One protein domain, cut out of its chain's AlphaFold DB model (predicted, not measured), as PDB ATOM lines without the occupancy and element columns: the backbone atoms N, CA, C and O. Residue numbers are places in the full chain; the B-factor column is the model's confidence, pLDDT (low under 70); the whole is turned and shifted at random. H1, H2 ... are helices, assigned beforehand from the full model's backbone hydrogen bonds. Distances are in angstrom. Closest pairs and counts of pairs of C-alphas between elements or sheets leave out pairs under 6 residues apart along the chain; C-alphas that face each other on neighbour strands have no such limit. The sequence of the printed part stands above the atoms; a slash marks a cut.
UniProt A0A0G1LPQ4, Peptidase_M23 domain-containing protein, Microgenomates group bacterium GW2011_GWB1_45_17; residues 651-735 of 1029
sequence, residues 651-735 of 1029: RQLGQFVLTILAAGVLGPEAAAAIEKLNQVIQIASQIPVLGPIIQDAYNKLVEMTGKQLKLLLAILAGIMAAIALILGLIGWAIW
ATOM      1  N   ARG A 651     191.023 180.808 153.401       82.38
ATOM      2  CA  ARG A 651     190.349 180.901 154.706       82.38
ATOM      3  C   ARG A 651     189.335 182.040 154.793       82.38
ATOM      4  O   ARG A 651     188.223 181.816 155.265       82.38
ATOM      5  N   GLN A 652     189.683 183.229 154.303       83.88
ATOM      6  CA  GLN A 652     188.769 184.377 154.288       83.88
ATOM      7  C   GLN A 652     187.515 184.096 153.447       83.88
ATOM      8  O   GLN A 652     186.399 184.398 153.871       83.88
ATOM      9  N   LEU A 653     187.682 183.451 152.287       81.25
ATOM     10  CA  LEU A 653     186.562 183.035 151.439       81.25
ATOM     11  C   LEU A 653     185.692 181.966 152.113       81.25
ATOM     12  O   LEU A 653     184.466 182.052 152.057       81.25
ATOM     13  N   GLY A 654     186.301 180.988 152.785       83.94
ATOM     14  CA  GLY A 654     185.571 179.955 153.521       83.94
ATOM     15  C   GLY A 654     184.721 180.507 154.665       83.94
ATOM     16  O   GLY A 654     183.550 180.149 154.791       83.94
ATOM     17  N   GLN A 655     185.275 181.425 155.465       84.56
ATOM     18  CA  GLN A 655     184.545 182.081 156.560       84.56
ATOM     19  C   GLN A 655     183.375 182.923 156.046       84.56
ATOM     20  O   GLN A 655     182.282 182.879 156.615       84.56
ATOM     21  N   PHE A 656     183.576 183.647 154.943       82.88
ATOM     22  CA  PHE A 656     182.525 184.434 154.304       82.88
ATOM     23  C   PHE A 656     181.342 183.557 153.857       82.88
ATOM     24  O   PHE A 656     180.192 183.870 154.163       82.88
ATOM     25  N   VAL A 657     181.610 182.413 153.216       81.81
ATOM     26  CA  VAL A 657     180.565 181.481 152.747       81.81
ATOM     27  C   VAL A 657     179.785 180.863 153.900       81.81
ATOM     28  O   VAL A 657     178.557 180.841 153.858       81.81
ATOM     29  N   LEU A 658     180.471 180.390 154.943       76.19
ATOM     30  CA  LEU A 658     179.810 179.791 156.106       76.19
ATOM     31  C   LEU A 658     178.908 180.803 156.825       76.19
ATOM     32  O   LEU A 658     177.802 180.458 157.237       76.19
ATOM     33  N   THR A 659     179.336 182.066 156.888       75.44
ATOM     34  CA  THR A 659     178.550 183.161 157.472       75.44
ATOM     35  C   THR A 659     177.272 183.430 156.674       75.44
ATOM     36  O   THR A 659     176.192 183.542 157.253       75.44
ATOM     37  N   ILE A 660     177.364 183.475 155.341       72.38
ATOM     38  CA  ILE A 660     176.203 183.691 154.462       72.38
ATOM     39  C   ILE A 660     175.241 182.505 154.509       72.38
ATOM     40  O   ILE A 660     174.030 182.709 154.564       72.38
ATOM     41  N   LEU A 661     175.756 181.273 154.506       67.00
ATOM     42  CA  LEU A 661     174.925 180.070 154.568       67.00
ATOM     43  C   LEU A 661     174.140 180.001 155.879       67.00
ATOM     44  O   LEU A 661     172.942 179.732 155.847       67.00
ATOM     45  N   ALA A 662     174.765 180.311 157.015       64.00
ATOM     46  CA  ALA A 662     174.040 180.359 158.281       64.00
ATOM     47  C   ALA A 662     173.013 181.494 158.318       64.00
ATOM     48  O   ALA A 662     171.875 181.255 158.713       64.00
ATOM     49  N   ALA A 663     173.364 182.694 157.845       63.22
ATOM     50  CA  ALA A 663     172.426 183.814 157.801       63.22
ATOM     51  C   ALA A 663     171.224 183.547 156.872       63.22
ATOM     52  O   ALA A 663     170.099 183.933 157.185       63.22
ATOM     53  N   GLY A 664     171.452 182.874 155.738       59.50
ATOM     54  CA  GLY A 664     170.427 182.594 154.732       59.50
ATOM     55  C   GLY A 664     169.524 181.403 155.056       59.50
ATOM     56  O   GLY A 664     168.340 181.443 154.733       59.50
ATOM     57  N   VAL A 665     170.057 180.353 155.689       61.75
ATOM     58  CA  VAL A 665     169.297 179.125 155.997       61.75
ATOM     59  C   VAL A 665     168.594 179.213 157.350       61.75
ATOM     60  O   VAL A 665     167.504 178.670 157.510       61.75
ATOM     61  N   LEU A 666     169.202 179.893 158.325       55.84
ATOM     62  CA  LEU A 666     168.762 179.864 159.722       55.84
ATOM     63  C   LEU A 666     168.332 181.245 160.254       55.84
ATOM     64  O   LEU A 666     167.880 181.347 161.391       55.84
ATOM     65  N   GLY A 667     168.431 182.297 159.434       75.81
ATOM     66  CA  GLY A 667     168.061 183.668 159.790       75.81
ATOM     67  C   GLY A 667     169.191 184.471 160.460       75.81
ATOM     68  O   GLY A 667     170.246 183.928 160.793       75.81
ATOM     69  N   PRO A 668     169.003 185.789 160.667       67.56
ATOM     70  CA  PRO A 668     170.049 186.695 161.160       67.56
ATOM     71  C   PRO A 668     170.575 186.346 162.565       67.56
ATOM     72  O   PRO A 668     171.734 186.623 162.869       67.56
ATOM     73  N   GLU A 669     169.782 185.668 163.399       67.19
ATOM     74  CA  GLU A 669     170.208 185.190 164.724       67.19
ATOM     75  C   GLU A 669     171.275 184.081 164.643       67.19
ATOM     76  O   GLU A 669     172.106 183.937 165.542       67.19
ATOM     77  N   ALA A 670     171.331 183.341 163.532       57.44
ATOM     78  CA  ALA A 670     172.336 182.307 163.311       57.44
ATOM     79  C   ALA A 670     173.715 182.867 162.926       57.44
ATOM     80  O   ALA A 670     174.731 182.226 163.193       57.44
ATOM     81  N   ALA A 671     173.784 184.084 162.372       59.06
ATOM     82  CA  ALA A 671     175.061 184.771 162.167       59.06
ATOM     83  C   ALA A 671     175.728 185.097 163.518       59.06
ATOM     84  O   ALA A 671     176.922 184.853 163.698       59.06
ATOM     85  N   ALA A 672     174.937 185.517 164.513       69.50
ATOM     86  CA  ALA A 672     175.410 185.681 165.888       69.50
ATOM     87  C   ALA A 672     175.792 184.334 166.540       69.50
ATOM     88  O   ALA A 672     176.681 184.281 167.391       69.50
ATOM     89  N   ALA A 673     175.163 183.227 166.128       58.09
ATOM     90  CA  ALA A 673     175.529 181.884 166.580       58.09
ATOM     91  C   ALA A 673     176.884 181.409 166.021       58.09
ATOM     92  O   ALA A 673     177.608 180.719 166.735       58.09
ATOM     93  N   ILE A 674     177.276 181.814 164.806       62.84
ATOM     94  CA  ILE A 674     178.629 181.558 164.273       62.84
ATOM     95  C   ILE A 674     179.687 182.320 165.067       62.84
ATOM     96  O   ILE A 674     180.753 181.780 165.355       62.84
ATOM     97  N   GLU A 675     179.399 183.558 165.462       69.19
ATOM     98  CA  GLU A 675     180.324 184.324 166.295       69.19
ATOM     99  C   GLU A 675     180.487 183.688 167.684       69.19
ATOM    100  O   GLU A 675     181.608 183.531 168.170       69.19
ATOM    101  N   LYS A 676     179.392 183.175 168.266       68.06
ATOM    102  CA  LYS A 676     179.440 182.347 169.483       68.06
ATOM    103  C   LYS A 676     180.174 181.021 169.269       68.06
ATOM    104  O   LYS A 676     180.914 180.598 170.149       68.06
ATOM    105  N   LEU A 677     180.032 180.377 168.111       67.69
ATOM    106  CA  LEU A 677     180.764 179.154 167.771       67.69
ATOM    107  C   LEU A 677     182.273 179.416 167.679       67.69
ATOM    108  O   LEU A 677     183.058 178.631 168.200       67.69
ATOM    109  N   ASN A 678     182.683 180.545 167.098       73.06
ATOM    110  CA  ASN A 678     184.088 180.953 167.068       73.06
ATOM    111  C   ASN A 678     184.636 181.201 168.482       73.06
ATOM    112  O   ASN A 678     185.763 180.802 168.772       73.06
ATOM    113  N   GLN A 679     183.833 181.780 169.382       75.62
ATOM    114  CA  GLN A 679     184.194 181.940 170.798       75.62
ATOM    115  C   GLN A 679     184.304 180.586 171.522       75.62
ATOM    116  O   GLN A 679     185.260 180.359 172.260       75.62
ATOM    117  N   VAL A 680     183.380 179.652 171.272       68.00
ATOM    118  CA  VAL A 680     183.412 178.290 171.837       68.00
ATOM    119  C   VAL A 680     184.629 177.512 171.342       68.00
ATOM    120  O   VAL A 680     185.285 176.848 172.140       68.00
ATOM    121  N   ILE A 681     184.977 177.623 170.060       73.12
ATOM    122  CA  ILE A 681     186.178 176.998 169.493       73.12
ATOM    123  C   ILE A 681     187.443 177.627 170.091       73.12
ATOM    124  O   ILE A 681     188.362 176.895 170.445       73.12
ATOM    125  N   GLN A 682     187.473 178.947 170.308       77.00
ATOM    126  CA  GLN A 682     188.572 179.611 171.016       77.00
ATOM    127  C   GLN A 682     188.741 179.089 172.448       77.00
ATOM    128  O   GLN A 682     189.864 178.814 172.864       77.00
ATOM    129  N   ILE A 683     187.648 178.900 173.189       75.81
ATOM    130  CA  ILE A 683     187.682 178.355 174.556       75.81
ATOM    131  C   ILE A 683     188.108 176.880 174.533       75.81
ATOM    132  O   ILE A 683     189.004 176.483 175.275       75.81
ATOM    133  N   ALA A 684     187.542 176.072 173.632       65.44
ATOM    134  CA  ALA A 684     187.902 174.664 173.467       65.44
ATOM    135  C   ALA A 684     189.368 174.479 173.040       65.44
ATOM    136  O   ALA A 684     190.010 173.508 173.438       65.44
ATOM    137  N   SER A 685     189.931 175.437 172.295       70.06
ATOM    138  CA  SER A 685     191.335 175.408 171.877       70.06
ATOM    139  C   SER A 685     192.328 175.558 173.041       70.06
ATOM    140  O   SER A 685     193.504 175.232 172.884       70.06
ATOM    141  N   GLN A 686     191.866 175.996 174.221       80.12
ATOM    142  CA  GLN A 686     192.684 176.113 175.435       80.12
ATOM    143  C   GLN A 686     192.775 174.803 176.237       80.12
ATOM    144  O   GLN A 686     193.557 174.724 177.184       80.12
ATOM    145  N   ILE A 687     192.013 173.761 175.872       77.31
ATOM    146  CA  ILE A 687     192.054 172.456 176.547       77.31
ATOM    147  C   ILE A 687     193.355 171.727 176.159       77.31
ATOM    148  O   ILE A 687     193.567 171.465 174.969       77.31
ATOM    149  N   PRO A 688     194.226 171.347 177.119       57.53
ATOM    150  CA  PRO A 688     195.433 170.583 176.814       57.53
ATOM    151  C   PRO A 688     195.079 169.272 176.097       57.53
ATOM    152  O   PRO A 688     194.133 168.591 176.483       57.53
ATOM    153  N   VAL A 689     195.842 168.907 175.062       68.44
ATOM    154  CA  VAL A 689     195.642 167.732 174.181       68.44
ATOM    155  C   VAL A 689     194.510 167.873 173.151       68.44
ATOM    156  O   VAL A 689     194.758 167.638 171.970       68.44
ATOM    157  N   LEU A 690     193.300 168.290 173.535       58.16
ATOM    158  CA  LEU A 690     192.158 168.373 172.601       58.16
ATOM    159  C   LEU A 690     192.114 169.673 171.787       58.16
ATOM    160  O   LEU A 690     191.664 169.672 170.639       58.16
ATOM    161  N   GLY A 691     192.615 170.773 172.346       84.81
ATOM    162  CA  GLY A 691     192.554 172.093 171.725       84.81
ATOM    163  C   GLY A 691     193.200 172.184 170.333       84.81
ATOM    164  O   GLY A 691     192.545 172.669 169.405       84.81
ATOM    165  N   PRO A 692     194.428 171.665 170.127       83.88
ATOM    166  CA  PRO A 692     195.073 171.668 168.814       83.88
ATOM    167  C   PRO A 692     194.303 170.879 167.746       83.88
ATOM    168  O   PRO A 692     194.280 171.283 166.585       83.88
ATOM    169  N   ILE A 693     193.638 169.785 168.135       74.69
ATOM    170  CA  ILE A 693     192.883 168.913 167.222       74.69
ATOM    171  C   ILE A 693     191.613 169.620 166.737       74.69
ATOM    172  O   ILE A 693     191.324 169.640 165.540       74.69
ATOM    173  N   ILE A 694     190.877 170.251 167.656       72.94
ATOM    174  CA  ILE A 694     189.643 170.982 167.342       72.94
ATOM    175  C   ILE A 694     189.947 172.195 166.451       72.94
ATOM    176  O   ILE A 694     189.242 172.442 165.470       72.94
ATOM    177  N   GLN A 695     191.033 172.919 166.741       83.50
ATOM    178  CA  GLN A 695     191.445 174.073 165.945       83.50
ATOM    179  C   GLN A 695     191.894 173.674 164.527       83.50
ATOM    180  O   GLN A 695     191.573 174.377 163.566       83.50
ATOM    181  N   ASP A 696     192.605 172.552 164.370       82.38
ATOM    182  CA  ASP A 696     193.021 172.041 163.057       82.38
ATOM    183  C   ASP A 696     191.821 171.590 162.209       82.38
ATOM    184  O   ASP A 696     191.719 171.953 161.035       82.38
ATOM    185  N   ALA A 697     190.862 170.879 162.813       74.88
ATOM    186  CA  ALA A 697     189.642 170.444 162.136       74.88
ATOM    187  C   ALA A 697     188.804 171.632 161.627       74.88
ATOM    188  O   ALA A 697     188.384 171.645 160.465       74.88
ATOM    189  N   TYR A 698     188.617 172.664 162.456       85.56
ATOM    190  CA  TYR A 698     187.913 173.885 162.059       85.56
ATOM    191  C   TYR A 698     188.641 174.630 160.927       85.56
ATOM    192  O   TYR A 698     188.025 175.001 159.925       85.56
ATOM    193  N   ASN A 699     189.966 174.789 161.033       87.12
ATOM    194  CA  ASN A 699     190.765 175.460 160.005       87.12
ATOM    195  C   ASN A 699     190.701 174.728 158.654       87.12
ATOM    196  O   ASN A 699     190.594 175.382 157.612       87.12
ATOM    197  N   LYS A 700     190.718 173.388 158.658       85.19
ATOM    198  CA  LYS A 700     190.576 172.566 157.447       85.19
ATOM    199  C   LYS A 700     189.196 172.702 156.809       85.19
ATOM    200  O   LYS A 700     189.114 172.827 155.588       85.19
ATOM    201  N   LEU A 701     188.124 172.725 157.602       79.31
ATOM    202  CA  LEU A 701     186.760 172.913 157.094       79.31
ATOM    203  C   LEU A 701     186.600 174.266 156.387       79.31
ATOM    204  O   LEU A 701     186.085 174.339 155.266       79.31
ATOM    205  N   VAL A 702     187.088 175.332 157.022       85.50
ATOM    206  CA  VAL A 702     187.090 176.688 156.464       85.50
ATOM    207  C   VAL A 702     187.897 176.734 155.159       85.50
ATOM    208  O   VAL A 702     187.413 177.230 154.143       85.50
ATOM    209  N   GLU A 703     189.100 176.159 155.142       88.25
ATOM    210  CA  GLU A 703     189.968 176.158 153.961       88.25
ATOM    211  C   GLU A 703     189.385 175.349 152.786       88.25
ATOM    212  O   GLU A 703     189.416 175.811 151.642       88.25
ATOM    213  N   MET A 704     188.803 174.171 153.044       84.00
ATOM    214  CA  MET A 704     188.131 173.366 152.013       84.00
ATOM    215  C   MET A 704     186.966 174.123 151.374       84.00
ATOM    216  O   MET A 704     186.827 174.128 150.148       84.00
ATOM    217  N   THR A 705     186.163 174.801 152.194       83.75
ATOM    218  CA  THR A 705     185.016 175.587 151.725       83.75
ATOM    219  C   THR A 705     185.470 176.739 150.821       83.75
ATOM    220  O   THR A 705     184.894 176.963 149.756       83.75
ATOM    221  N   GLY A 706     186.564 177.419 151.180       88.69
ATOM    222  CA  GLY A 706     187.158 178.464 150.344       88.69
ATOM    223  C   GLY A 706     187.687 177.959 149.001       88.69
ATOM    224  O   GLY A 706     187.447 178.584 147.964       88.69
ATOM    225  N   LYS A 707     188.353 176.796 148.987       88.69
ATOM    226  CA  LYS A 707     188.855 176.167 147.751       88.69
ATOM    227  C   LYS A 707     187.722 175.765 146.803       88.69
ATOM    228  O   LYS A 707     187.832 175.998 145.599       88.69
ATOM    229  N   GLN A 708     186.627 175.223 147.337       82.50
ATOM    230  CA  GLN A 708     185.425 174.873 146.569       82.50
ATOM    231  C   GLN A 708     184.795 176.112 145.912       82.50
ATOM    232  O   GLN A 708     184.532 176.106 144.708       82.50
ATOM    233  N   LEU A 709     184.639 177.215 146.658       86.06
ATOM    234  CA  LEU A 709     184.109 178.463 146.098       86.06
ATOM    235  C   LEU A 709     185.014 179.018 144.988       86.06
ATOM    236  O   LEU A 709     184.534 179.447 143.941       86.06
ATOM    237  N   LYS A 710     186.330 178.991 145.194       87.06
ATOM    238  CA  LYS A 710     187.311 179.462 144.211       87.06
ATOM    239  C   LYS A 710     187.253 178.666 142.909       87.06
ATOM    240  O   LYS A 710     187.322 179.257 141.833       87.06
ATOM    241  N   LEU A 711     187.082 177.346 142.999       83.31
ATOM    242  CA  LEU A 711     186.886 176.479 141.839       83.31
ATOM    243  C   LEU A 711     185.587 176.823 141.098       83.31
ATOM    244  O   LEU A 711     185.596 176.960 139.876       83.31
ATOM    245  N   LEU A 712     184.491 177.036 141.828       80.19
ATOM    246  CA  LEU A 712     183.201 177.407 141.244       80.19
ATOM    247  C   LEU A 712     183.261 178.766 140.525       80.19
ATOM    248  O   LEU A 712     182.772 178.898 139.402       80.19
ATOM    249  N   LEU A 713     183.928 179.759 141.121       83.69
ATOM    250  CA  LEU A 713     184.165 181.064 140.494       83.69
ATOM    251  C   LEU A 713     185.040 180.952 139.236       83.69
ATOM    252  O   LEU A 713     184.775 181.636 138.249       83.69
ATOM    253  N   ALA A 714     186.041 180.066 139.236       82.38
ATOM    254  CA  ALA A 714     186.869 179.809 138.059       82.38
ATOM    255  C   ALA A 714     186.069 179.155 136.916       82.38
ATOM    256  O   ALA A 714     186.222 179.551 135.760       82.38
ATOM    257  N   ILE A 715     185.172 178.212 137.228       83.62
ATOM    258  CA  ILE A 715     184.274 177.587 136.242       83.62
ATOM    259  C   ILE A 715     183.331 178.632 135.638       83.62
ATOM    260  O   ILE A 715     183.206 178.714 134.416       83.62
ATOM    261  N   LEU A 716     182.715 179.478 136.470       82.00
ATOM    262  CA  LEU A 716     181.842 180.558 136.001       82.00
ATOM    263  C   LEU A 716     182.593 181.558 135.113       82.00
ATOM    264  O   LEU A 716     182.081 181.949 134.063       82.00
ATOM    265  N   ALA A 717     183.823 181.925 135.480       82.56
ATOM    266  CA  ALA A 717     184.675 182.765 134.643       82.56
ATOM    267  C   ALA A 717     184.986 182.098 133.289       82.56
ATOM    268  O   ALA A 717     184.937 182.763 132.255       82.56
ATOM    269  N   GLY A 718     185.232 180.783 133.278       86.38
ATOM    270  CA  GLY A 718     185.427 179.999 132.056       86.38
ATOM    271  C   GLY A 718     184.194 179.985 131.148       86.38
ATOM    272  O   GLY A 718     184.313 180.211 129.944       86.38
ATOM    273  N   ILE A 719     182.999 179.803 131.718       84.81
ATOM    274  CA  ILE A 719     181.729 179.854 130.975       84.81
ATOM    275  C   ILE A 719     181.519 181.246 130.367       84.81
ATOM    276  O   ILE A 719     181.190 181.364 129.187       84.81
ATOM    277  N   MET A 720     181.767 182.310 131.134       85.62
ATOM    278  CA  MET A 720     181.637 183.684 130.637       85.62
ATOM    279  C   MET A 720     182.641 183.997 129.522       85.62
ATOM    280  O   MET A 720     182.282 184.650 128.540       85.62
ATOM    281  N   ALA A 721     183.873 183.490 129.625       84.00
ATOM    282  CA  ALA A 721     184.866 183.604 128.561       84.00
ATOM    283  C   ALA A 721     184.421 182.863 127.288       84.00
ATOM    284  O   ALA A 721     184.537 183.414 126.193       84.00
ATOM    285  N   ALA A 722     183.846 181.662 127.417       82.12
ATOM    286  CA  ALA A 722     183.316 180.902 126.285       82.12
ATOM    287  C   ALA A 722     182.153 181.631 125.593       82.12
ATOM    288  O   ALA A 722     182.133 181.740 124.368       82.12
ATOM    289  N   ILE A 723     181.224 182.204 126.367       86.75
ATOM    290  CA  ILE A 723     180.113 183.007 125.834       86.75
ATOM    291  C   ILE A 723     180.646 184.233 125.082       86.75
ATOM    292  O   ILE A 723     180.203 184.508 123.968       86.75
ATOM    293  N   ALA A 724     181.626 184.947 125.644       85.38
ATOM    294  CA  ALA A 724     182.244 186.092 124.979       85.38
ATOM    295  C   ALA A 724     182.915 185.697 123.650       85.38
ATOM    296  O   ALA A 724     182.804 186.423 122.661       85.38
ATOM    297  N   LEU A 725     183.555 184.527 123.604       86.94
ATOM    298  CA  LEU A 725     184.209 183.996 122.407       86.94
ATOM    299  C   LEU A 725     183.182 183.628 121.323       86.94
ATOM    300  O   LEU A 725     183.351 184.007 120.164       86.94
ATOM    301  N   ILE A 726     182.073 182.986 121.704       87.69
ATOM    302  CA  ILE A 726     180.953 182.671 120.801       87.69
ATOM    303  C   ILE A 726     180.346 183.953 120.220       87.69
ATOM    304  O   ILE A 726     180.158 184.055 119.007       87.69
ATOM    305  N   LEU A 727     180.088 184.963 121.055       88.81
ATOM    306  CA  LEU A 727     179.565 186.251 120.594       88.81
ATOM    307  C   LEU A 727     180.552 186.973 119.663       88.81
ATOM    308  O   LEU A 727     180.132 187.577 118.675       88.81
ATOM    309  N   GLY A 728     181.857 186.862 119.927       89.44
ATOM    310  CA  GLY A 728     182.911 187.360 119.043       89.44
ATOM    311  C   GLY A 728     182.907 186.679 117.670       89.44
ATOM    312  O   GLY A 728     182.980 187.362 116.648       89.44
ATOM    313  N   LEU A 729     182.750 185.352 117.628       86.50
ATOM    314  CA  LEU A 729     182.658 184.578 116.383       86.50
ATOM    315  C   LEU A 729     181.396 184.917 115.582       86.50
ATOM    316  O   LEU A 729     181.473 185.076 114.365       86.50
ATOM    317  N   ILE A 730     180.255 185.094 116.254       86.31
ATOM    318  CA  ILE A 730     179.008 185.542 115.616       86.31
ATOM    319  C   ILE A 730     179.198 186.939 115.013       86.31
ATOM    320  O   ILE A 730     178.860 187.163 113.852       86.31
ATOM    321  N   GLY A 731     179.798 187.870 115.762       86.50
ATOM    322  CA  GLY A 731     180.114 189.212 115.265       86.50
ATOM    323  C   GLY A 731     181.051 189.190 114.053       86.50
ATOM    324  O   GLY A 731     180.817 189.903 113.075       86.50
ATOM    325  N   TRP A 732     182.072 188.330 114.075       89.00
ATOM    326  CA  TRP A 732     182.994 188.138 112.955       89.00
ATOM    327  C   TRP A 732     182.298 187.546 111.723       89.00
ATOM    328  O   TRP A 732     182.488 188.052 110.618       89.00
ATOM    329  N   ALA A 733     181.441 186.536 111.892       81.56
ATOM    330  CA  ALA A 733     180.681 185.934 110.797       81.56
ATOM    331  C   ALA A 733     179.727 186.941 110.135       81.56
ATOM    332  O   ALA A 733     179.667 187.026 108.907       81.56
ATOM    333  N   ILE A 734     179.045 187.769 110.935       84.12
ATOM    334  CA  ILE A 734     178.203 188.865 110.436       84.12
ATOM    335  C   ILE A 734     179.047 189.876 109.646       84.12
ATOM    336  O   ILE A 734     178.636 190.318 108.573       84.12
ATOM    337  N   TRP A 735     180.245 190.214 110.134       85.12
ATOM    338  CA  TRP A 735     181.162 191.121 109.438       85.12
ATOM    339  C   TRP A 735     181.643 190.557 108.091       85.12
ATOM    340  O   TRP A 735     181.639 191.277 107.091       85.12
TER     341      TRP A 735
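This is residues 651 to 735 of the 1029 residues of the protein "Peptidase_M23 domain-containing protein" of Microgenomates group bacterium GW2011_GWB1_45_17 (UniProt A0A0G1LPQ4). Three helices make a triangle: H1, H2 and the first part of H3 are its sides, and residues 711 to 735 of H3 stick out as a long straight arm that makes the length. The printed part has 85 residues, all helix in class, in the order H1, H2, H3, with no named strand. It is extended, with a radius of gyration of the C-alphas of 20.4 A and spans of 71 by 29 by 14 A.

H1, residues 651 to 666, touches H2, residues 668 to 684, at a steep tilt of 49 degrees, opposite ways; the closest C-alphas, of Ala 663 and Ala 671, are 5.2 A apart. With residues 651 to 658 alone H1 touches H3, residues 691 to 735, about perpendicular at 90 degrees; the closest C-alphas, of Gly 654 and Gly 706, are 3.9 A apart. H2 and H3 form a helical hairpin and touch at a steep tilt of 45 degrees, opposite ways; their closest C-alphas, of Ala 684 and Gly 691, are 5.6 A apart. Every O i to N i+4 pair is within hydrogen-bond range in H1 and H3, and 12 of 13 in H2.

H1 begins at C-alpha 651 (190.349, 180.901, 154.706) and is 22.2 A long; H2 is 24.8 A. H3, 66.1 A, ends at C-alpha 735 (181.162, 191.121, 109.438).

The C-alphas farthest apart, of Pro 688 and Trp 735, are 71.9 A apart. The printed part has no cut and no long link. Confidence is under 70 in 21 residues, among them 668 to 677.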